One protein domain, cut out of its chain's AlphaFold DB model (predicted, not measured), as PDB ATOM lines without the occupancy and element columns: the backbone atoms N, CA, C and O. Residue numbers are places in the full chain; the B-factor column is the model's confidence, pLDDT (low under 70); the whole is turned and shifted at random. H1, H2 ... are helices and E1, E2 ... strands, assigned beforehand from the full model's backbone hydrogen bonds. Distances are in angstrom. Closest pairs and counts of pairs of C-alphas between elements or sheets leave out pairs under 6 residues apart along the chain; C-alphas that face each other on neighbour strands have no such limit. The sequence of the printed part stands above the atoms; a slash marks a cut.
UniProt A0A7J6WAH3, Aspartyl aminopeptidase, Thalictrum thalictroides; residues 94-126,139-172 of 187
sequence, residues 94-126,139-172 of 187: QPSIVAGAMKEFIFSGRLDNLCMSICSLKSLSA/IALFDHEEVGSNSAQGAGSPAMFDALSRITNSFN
ATOM      1  N   GLN A  94     218.231 216.966 144.302       93.06
ATOM      2  CA  GLN A  94     218.135 216.977 142.854       93.06
ATOM      3  C   GLN A  94     217.102 215.934 142.378       93.06
ATOM      4  O   GLN A  94     217.196 214.758 142.729       93.06
ATOM      5  N   PRO A  95     216.097 216.335 141.575       90.44
ATOM      6  CA  PRO A  95     215.132 215.393 141.016       90.44
ATOM      7  C   PRO A  95     215.781 214.384 140.072       90.44
ATOM      8  O   PRO A  95     216.683 214.729 139.305       90.44
ATOM      9  N   SER A  96     215.215 213.180 140.048       92.75
ATOM     10  CA  SER A  96     215.510 212.175 139.034       92.75
ATOM     11  C   SER A  96     215.057 212.642 137.648       92.75
ATOM     12  O   SER A  96     213.995 213.256 137.509       92.75
ATOM     13  N   ILE A  97     215.848 212.344 136.615       93.62
ATOM     14  CA  ILE A  97     215.565 212.721 135.224       93.62
ATOM     15  C   ILE A  97     215.904 211.590 134.252       93.62
ATOM     16  O   ILE A  97     216.805 210.790 134.501       93.62
ATOM     17  N   VAL A  98     215.228 211.574 133.104       94.88
ATOM     18  CA  VAL A  98     215.677 210.820 131.927       94.88
ATOM     19  C   VAL A  98     216.615 211.711 131.114       94.88
ATOM     20  O   VAL A  98     216.266 212.845 130.775       94.88
ATOM     21  N   ALA A  99     217.807 211.210 130.817       92.25
ATOM     22  CA  ALA A  99     218.893 211.949 130.189       92.25
ATOM     23  C   ALA A  99     219.635 211.089 129.149       92.25
ATOM     24  O   ALA A  99     219.273 209.942 128.895       92.25
ATOM     25  N   GLY A 100     220.664 211.661 128.520       95.25
ATOM     26  CA  GLY A 100     221.348 211.073 127.363       95.25
ATOM     27  C   GLY A 100     220.901 211.714 126.049       95.25
ATOM     28  O   GLY A 100     219.848 212.352 125.981       95.25
ATOM     29  N   ALA A 101     221.721 211.588 125.004       95.69
ATOM     30  CA  ALA A 101     221.447 212.211 123.706       95.69
ATOM     31  C   ALA A 101     220.155 211.672 123.067       95.69
ATOM     32  O   ALA A 101     219.487 212.378 122.313       95.69
ATOM     33  N   MET A 102     219.799 210.433 123.402       96.12
ATOM     34  CA  MET A 102     218.621 209.715 122.937       96.12
ATOM     35  C   MET A 102     217.613 209.442 124.062       96.12
ATOM     36  O   MET A 102     216.673 208.683 123.842       96.12
ATOM     37  N   LYS A 103     217.762 210.076 125.238       92.94
ATOM     38  CA  LYS A 103     216.952 209.802 126.442       92.94
ATOM     39  C   LYS A 103     217.038 208.339 126.902       92.94
ATOM     40  O   LYS A 103     216.047 207.749 127.317       92.94
ATOM     41  N   GLU A 104     218.224 207.755 126.798       95.38
ATOM     42  CA  GLU A 104     218.486 206.340 127.051       95.38
ATOM     43  C   GLU A 104     218.894 206.017 128.500       95.38
ATOM     44  O   GLU A 104     218.983 204.844 128.858       95.38
ATOM     45  N   PHE A 105     219.129 207.028 129.346       94.69
ATOM     46  CA  PHE A 105     219.574 206.842 130.729       94.69
ATOM     47  C   PHE A 105     218.603 207.427 131.750       94.69
ATOM     48  O   PHE A 105     217.970 208.455 131.515       94.69
ATOM     49  N   ILE A 106     218.564 206.808 132.930       94.19
ATOM     50  CA  ILE A 106     217.886 207.329 134.118       94.19
ATOM     51  C   ILE A 106     218.957 207.831 135.083       94.19
ATOM     52  O   ILE A 106     219.802 207.061 135.535       94.19
ATOM     53  N   PHE A 107     218.923 209.121 135.409       93.94
ATOM     54  CA  PHE A 107     219.758 209.711 136.450       93.94
ATOM     55  C   PHE A 107     218.906 209.896 137.694       93.94
ATOM     56  O   PHE A 107     217.941 210.656 137.686       93.94
ATOM     57  N   SER A 108     219.249 209.184 138.760       94.12
ATOM     58  CA  SER A 108     218.554 209.253 140.040       94.12
ATOM     59  C   SER A 108     219.518 208.900 141.160       94.12
ATOM     60  O   SER A 108     220.369 208.025 140.997       94.12
ATOM     61  N   GLY A 109     219.345 209.529 142.321       91.50
ATOM     62  CA  GLY A 109     219.922 209.008 143.555       91.50
ATOM     63  C   GLY A 109     219.288 207.665 143.932       91.50
ATOM     64  O   GLY A 109     218.166 207.366 143.511       91.50
ATOM     65  N   ARG A 110     220.006 206.882 144.749       90.06
ATOM     66  CA  ARG A 110     219.509 205.653 145.402       90.06
ATOM     67  C   ARG A 110     219.014 204.561 144.441       90.06
ATOM     68  O   ARG A 110     218.164 203.773 144.829       90.06
ATOM     69  N   LEU A 111     219.500 204.519 143.195       91.81
ATOM     70  CA  LEU A 111     219.105 203.464 142.245       91.81
ATOM     71  C   LEU A 111     219.419 202.067 142.783       91.81
ATOM     72  O   LEU A 111     218.605 201.159 142.609       91.81
ATOM     73  N   ASP A 112     220.553 201.934 143.463       91.19
ATOM     74  CA  ASP A 112     220.928 200.722 144.174       91.19
ATOM     75  C   ASP A 112     220.298 200.705 145.584       91.19
ATOM     76  O   ASP A 112     220.462 201.671 146.335       91.19
ATOM     77  N   ASN A 113     219.478 199.728 145.979       88.50
ATOM     78  CA  ASN A 113     218.789 198.706 145.175       88.50
ATOM     79  C   ASN A 113     217.287 199.044 144.979       88.50
ATOM     80  O   ASN A 113     216.395 198.193 144.839       88.50
ATOM     81  N   LEU A 114     216.951 200.338 145.015       89.94
ATOM     82  CA  LEU A 114     215.563 200.799 144.915       89.94
ATOM     83  C   LEU A 114     214.950 200.483 143.547       89.94
ATOM     84  O   LEU A 114     213.765 200.154 143.464       89.94
ATOM     85  N   CYS A 115     215.745 200.553 142.477       90.62
ATOM     86  CA  CYS A 115     215.267 200.275 141.127       90.62
ATOM     87  C   CYS A 115     214.744 198.837 141.013       90.62
ATOM     88  O   CYS A 115     213.640 198.623 140.511       90.62
ATOM     89  N   MET A 116     215.486 197.849 141.523       90.44
ATOM     90  CA  MET A 116     215.061 196.451 141.421       90.44
ATOM     91  C   MET A 116     213.935 196.132 142.395       90.44
ATOM     92  O   MET A 116     213.042 195.357 142.056       90.44
ATOM     93  N   SER A 117     213.910 196.785 143.558       92.06
ATOM     94  CA  SER A 117     212.797 196.686 144.508       92.06
ATOM     95  C   SER A 117     211.469 197.107 143.864       92.06
ATOM     96  O   SER A 117     210.470 196.392 143.967       92.06
ATOM     97  N   ILE A 118     211.465 198.226 143.129       89.94
ATOM     98  CA  ILE A 118     210.289 198.700 142.385       89.94
ATOM     99  C   ILE A 118     209.926 197.730 141.255       89.94
ATOM    100  O   ILE A 118     208.757 197.368 141.127       89.94
ATOM    101  N   CYS A 119     210.899 197.290 140.451       90.19
ATOM    102  CA  CYS A 119     210.649 196.337 139.364       90.19
ATOM    103  C   CYS A 119     210.048 195.025 139.882       90.19
ATOM    104  O   CYS A 119     209.104 194.505 139.289       90.19
ATOM    105  N   SER A 120     210.544 194.531 141.016       89.50
ATOM    106  CA  SER A 120     210.012 193.342 141.680       89.50
ATOM    107  C   SER A 120     208.565 193.583 142.107       89.50
ATOM    108  O   SER A 120     207.674 192.827 141.741       89.50
ATOM    109  N   LEU A 121     208.281 194.674 142.824       89.12
ATOM    110  CA  LEU A 121     206.917 194.963 143.278       89.12
ATOM    111  C   LEU A 121     205.919 195.078 142.112       89.12
ATOM    112  O   LEU A 121     204.783 194.599 142.208       89.12
ATOM    113  N   LYS A 122     206.351 195.681 140.999       87.75
ATOM    114  CA  LYS A 122     205.551 195.772 139.774       87.75
ATOM    115  C   LYS A 122     205.302 194.410 139.141       87.75
ATOM    116  O   LYS A 122     204.166 194.150 138.761       87.75
ATOM    117  N   SER A 123     206.306 193.536 139.074       86.69
ATOM    118  CA  SER A 123     206.128 192.197 138.500       86.69
ATOM    119  C   SER A 123     205.154 191.343 139.314       86.69
ATOM    120  O   SER A 123     204.357 190.608 138.737       86.69
ATOM    121  N   LEU A 124     205.135 191.492 140.643       83.94
ATOM    122  CA  LEU A 124     204.147 190.822 141.496       83.94
ATOM    123  C   LEU A 124     202.723 191.351 141.287       83.94
ATOM    124  O   LEU A 124     201.768 190.599 141.456       83.94
ATOM    125  N   SER A 125     202.591 192.630 140.931       79.88
ATOM    126  CA  SER A 125     201.301 193.303 140.723       79.88
ATOM    127  C   SER A 125     200.797 193.225 139.278       79.88
ATOM    128  O   SER A 125     199.717 193.736 138.994       79.88
ATOM    129  N   ALA A 126     201.568 192.638 138.357       78.69
ATOM    130  CA  ALA A 126     201.174 192.515 136.961       78.69
ATOM    131  C   ALA A 126     199.910 191.646 136.839       78.69
ATOM    132  O   ALA A 126     199.849 190.552 137.409       78.69
ATOM    133  N   ILE A 139     207.826 188.462 147.433       91.69
ATOM    134  CA  ILE A 139     208.955 189.382 147.356       91.69
ATOM    135  C   ILE A 139     209.357 189.725 148.783       91.69
ATOM    136  O   ILE A 139     208.503 190.073 149.598       91.69
ATOM    137  N   ALA A 140     210.652 189.633 149.068       92.12
ATOM    138  CA  ALA A 140     211.238 190.072 150.323       92.12
ATOM    139  C   ALA A 140     212.195 191.234 150.035       92.12
ATOM    140  O   ALA A 140     213.164 191.068 149.299       92.12
ATOM    141  N   LEU A 141     211.887 192.407 150.589       93.94
ATOM    142  CA  LEU A 141     212.709 193.610 150.487       93.94
ATOM    143  C   LEU A 141     213.326 193.858 151.863       93.94
ATOM    144  O   LEU A 141     212.590 194.057 152.832       93.94
ATOM    145  N   PHE A 142     214.651 193.789 151.950       93.75
ATOM    146  CA  PHE A 142     215.394 193.906 153.204       93.75
ATOM    147  C   PHE A 142     216.116 195.247 153.301       93.75
ATOM    148  O   PHE A 142     216.424 195.873 152.291       93.75
ATOM    149  N   ASP A 143     216.395 195.659 154.533       93.19
ATOM    150  CA  ASP A 143     217.219 196.829 154.831       93.19
ATOM    151  C   ASP A 143     218.673 196.412 155.111       93.19
ATOM    152  O   ASP A 143     218.982 195.225 155.214       93.19
ATOM    153  N   HIS A 144     219.571 197.375 155.308       92.38
ATOM    154  CA  HIS A 144     220.936 197.147 155.790       92.38
ATOM    155  C   HIS A 144     221.797 196.229 154.906       92.38
ATOM    156  O   HIS A 144     222.784 195.675 155.392       92.38
ATOM    157  N   GLU A 145     221.452 196.069 153.629       92.94
ATOM    158  CA  GLU A 145     222.229 195.270 152.675       92.94
ATOM    159  C   GLU A 145     223.678 195.784 152.613       92.94
ATOM    160  O   GLU A 145     224.598 195.045 152.967       92.94
ATOM    161  N   GLU A 146     223.832 197.093 152.407       90.31
ATOM    162  CA  GLU A 146     225.106 197.821 152.284       90.31
ATOM    163  C   GLU A 146     226.040 197.687 153.500       90.31
ATOM    164  O   GLU A 146     227.240 197.959 153.429       90.31
ATOM    165  N   VAL A 147     225.494 197.297 154.659       90.81
ATOM    166  CA  VAL A 147     226.248 197.091 155.908       90.81
ATOM    167  C   VAL A 147     226.355 195.611 156.295       90.81
ATOM    168  O   VAL A 147     226.732 195.278 157.419       90.81
ATOM    169  N   GLY A 148     226.053 194.706 155.360       89.81
ATOM    170  CA  GLY A 148     226.228 193.262 155.496       89.81
ATOM    171  C   GLY A 148     224.984 192.495 155.942       89.81
ATOM    172  O   GLY A 148     225.103 191.340 156.346       89.81
ATOM    173  N   SER A 149     223.794 193.104 155.898       90.50
ATOM    174  CA  SER A 149     222.490 192.466 156.164       90.50
ATOM    175  C   SER A 149     222.291 191.860 157.564       90.50
ATOM    176  O   SER A 149     221.264 191.224 157.819       90.50
ATOM    177  N   ASN A 150     223.241 192.034 158.485       93.00
ATOM    178  CA  ASN A 150     223.206 191.437 159.819       93.00
ATOM    179  C   ASN A 150     222.478 192.342 160.823       93.00
ATOM    180  O   ASN A 150     223.065 192.883 161.760       93.00
ATOM    181  N   SER A 151     221.182 192.519 160.601       92.50
ATOM    182  CA  SER A 151     220.277 193.253 161.482       92.50
ATOM    183  C   SER A 151     218.935 192.532 161.558       92.50
ATOM    184  O   SER A 151     218.706 191.552 160.851       92.50
ATOM    185  N   ALA A 152     218.023 193.005 162.409       93.12
ATOM    186  CA  ALA A 152     216.678 192.432 162.489       93.12
ATOM    187  C   ALA A 152     215.864 192.641 161.194       93.12
ATOM    188  O   ALA A 152     214.934 191.882 160.934       93.12
ATOM    189  N   GLN A 153     216.212 193.655 160.398       92.69
ATOM    190  CA  GLN A 153     215.553 194.045 159.149       92.69
ATOM    191  C   GLN A 153     216.324 193.593 157.902       92.69
ATOM    192  O   GLN A 153     215.800 193.680 156.793       92.69
ATOM    193  N   GLY A 154     217.567 193.143 158.074       93.12
ATOM    194  CA  GLY A 154     218.406 192.686 156.979       93.12
ATOM    195  C   GLY A 154     218.120 191.256 156.552       93.12
ATOM    196  O   GLY A 154     217.430 190.492 157.236       93.12
ATOM    197  N   ALA A 155     218.678 190.876 155.404       91.44
ATOM    198  CA  ALA A 155     218.512 189.539 154.837       91.44
ATOM    199  C   ALA A 155     219.126 188.425 155.708       91.44
ATOM    200  O   ALA A 155     218.779 187.259 155.540       91.44
ATOM    201  N   GLY A 156     220.013 188.770 156.651       89.44
ATOM    202  CA  GLY A 156     220.547 187.842 157.652       89.44
ATOM    203  C   GLY A 156     219.585 187.552 158.811       89.44
ATOM    204  O   GLY A 156     219.886 186.708 159.655       89.44
ATOM    205  N   SER A 157     218.442 188.238 158.879       92.50
ATOM    206  CA  SER A 157     217.422 188.016 159.906       92.50
ATOM    207  C   SER A 157     216.632 186.715 159.675       92.50
ATOM    208  O   SER A 157     216.495 186.251 158.540       92.50
ATOM    209  N   PRO A 158     216.005 186.142 160.721       91.56
ATOM    210  CA  PRO A 158     215.097 185.007 160.558       91.56
ATOM    211  C   PRO A 158     213.752 185.393 159.916       91.56
ATOM    212  O   PRO A 158     212.925 184.517 159.678       91.56
ATOM    213  N   ALA A 159     213.508 186.677 159.612       91.19
ATOM    214  CA  ALA A 159     212.185 187.191 159.260       91.19
ATOM    215  C   ALA A 159     211.537 186.456 158.075       91.19
ATOM    216  O   ALA A 159     210.358 186.105 158.136       91.19
ATOM    217  N   MET A 160     212.302 186.181 157.014       90.81
ATOM    218  CA  MET A 160     211.789 185.469 155.836       90.81
ATOM    219  C   MET A 160     211.500 183.998 156.127       90.81
ATOM    220  O   MET A 160     210.477 183.467 155.696       90.81
ATOM    221  N   PHE A 161     212.372 183.340 156.891       88.06
ATOM    222  CA  PHE A 161     212.166 181.953 157.293       88.06
ATOM    223  C   PHE A 161     210.931 181.809 158.190       88.06
ATOM    224  O   PHE A 161     210.086 180.941 157.956       88.06
ATOM    225  N   ASP A 162     210.778 182.701 159.167       91.19
ATOM    226  CA  ASP A 162     209.624 182.724 160.061       91.19
ATOM    227  C   ASP A 162     208.333 183.036 159.295       91.19
ATOM    228  O   ASP A 162     207.294 182.420 159.550       91.19
ATOM    229  N   ALA A 163     208.380 183.950 158.319       90.75
ATOM    230  CA  ALA A 163     207.248 184.247 157.445       90.75
ATOM    231  C   ALA A 163     206.836 183.018 156.619       90.75
ATOM    232  O   ALA A 163     205.671 182.625 156.662       90.75
ATOM    233  N   LEU A 164     207.779 182.363 155.935       89.06
ATOM    234  CA  LEU A 164     207.522 181.144 155.159       89.06
ATOM    235  C   LEU A 164     206.990 179.995 156.021       89.06
ATOM    236  O   LEU A 164     206.037 179.319 155.624       89.06
ATOM    237  N   SER A 165     207.564 179.799 157.209       87.75
ATOM    238  CA  SER A 165     207.105 178.790 158.170       87.75
ATOM    239  C   SER A 165     205.660 179.058 158.588       87.75
ATOM    240  O   SER A 165     204.819 178.163 158.549       87.75
ATOM    241  N   ARG A 166     205.326 180.312 158.921       89.44
ATOM    242  CA  ARG A 166     203.959 180.703 159.300       89.44
ATOM    243  C   ARG A 166     202.967 180.545 158.149       89.44
ATOM    244  O   ARG A 166     201.857 180.078 158.387       89.44
ATOM    245  N   ILE A 167     203.357 180.913 156.928       87.94
ATOM    246  CA  ILE A 167     202.530 180.757 155.725       87.94
ATOM    247  C   ILE A 167     202.251 179.269 155.494       87.94
ATOM    248  O   ILE A 167     201.094 178.863 155.453       87.94
ATOM    249  N   THR A 168     203.288 178.435 155.445       85.88
ATOM    250  CA  THR A 168     203.158 176.986 155.219       85.88
ATOM    251  C   THR A 168     202.296 176.309 156.289       85.88
ATOM    252  O   THR A 168     201.387 175.547 155.958       85.88
ATOM    253  N   ASN A 169     202.509 176.650 157.564       85.88
ATOM    254  CA  ASN A 169     201.723 176.122 158.683       85.88
ATOM    255  C   ASN A 169     200.258 176.584 158.668       85.88
ATOM    256  O   ASN A 169     199.408 175.957 159.293       85.88
ATOM    257  N   SER A 170     199.934 177.674 157.965       86.38
ATOM    258  CA  SER A 170     198.542 178.103 157.794       86.38
ATOM    259  C   SER A 170     197.773 177.245 156.784       86.38
ATOM    260  O   SER A 170     196.559 177.105 156.909       86.38
ATOM    261  N   PHE A 171     198.472 176.631 155.820       80.44
ATOM    262  CA  PHE A 171     197.870 175.776 154.793       80.44
ATOM    263  C   PHE A 171     197.789 174.299 155.193       80.44
ATOM    264  O   PHE A 171     196.944 173.580 154.665       80.44
ATOM    265  N   ASN A 172     198.632 173.835 156.122       69.81
ATOM    266  CA  ASN A 172     198.707 172.428 156.520       69.81
ATOM    267  C   ASN A 172     198.718 172.264 158.044       69.81
ATOM    268  O   ASN A 172     199.480 172.919 158.744       69.81
TER     269      ASN A 172
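AT A GLANCE: This is residues 94 to 126 and 139 to 172 of the 187 residues of the protein "Aspartyl aminopeptidase" of Thalictrum thalictroides (UniProt A0A7J6WAH3). An open, flat row: a small hairpin of E1 and E2 at one end, then helix H1, then the winding stretch 139 to 158 with no named element, and helix H2 at the other end, where residues 161 to 172 stick out. The 67 printed residues hold two named strands, antiparallel, then two named helices; the class is mostly helix. The whole is extended, with a radius of gyration of the C-alphas of 16.9 A and spans of 56 by 32 by 15 A.

IN THESE COORDINATES: E1 is residues 97 to 99, from C-alpha 97 at (215.565, 212.721, 135.224), and E2 is residues 105 to 107. H1, residues 111 to 125, is 20.6 A long. H2, residues 159 to 171, is 18.8 A long and ends at (197.870, 175.776, 154.793).

HOW THE PARTS SIT: E1 and E2 form a hairpin at 141 degrees, with N 99 and O 105 2.8 A apart, within hydrogen-bond range. H1 and H2 are apart. Every O i to N i+4 pair is within range in H2, and 10 of 11 in H1.

THE WHOLE: Residues 127 to 138 are not printed; C-alphas 126 and 139 are 13.4 A apart. Residue 172 is under pLDDT 70.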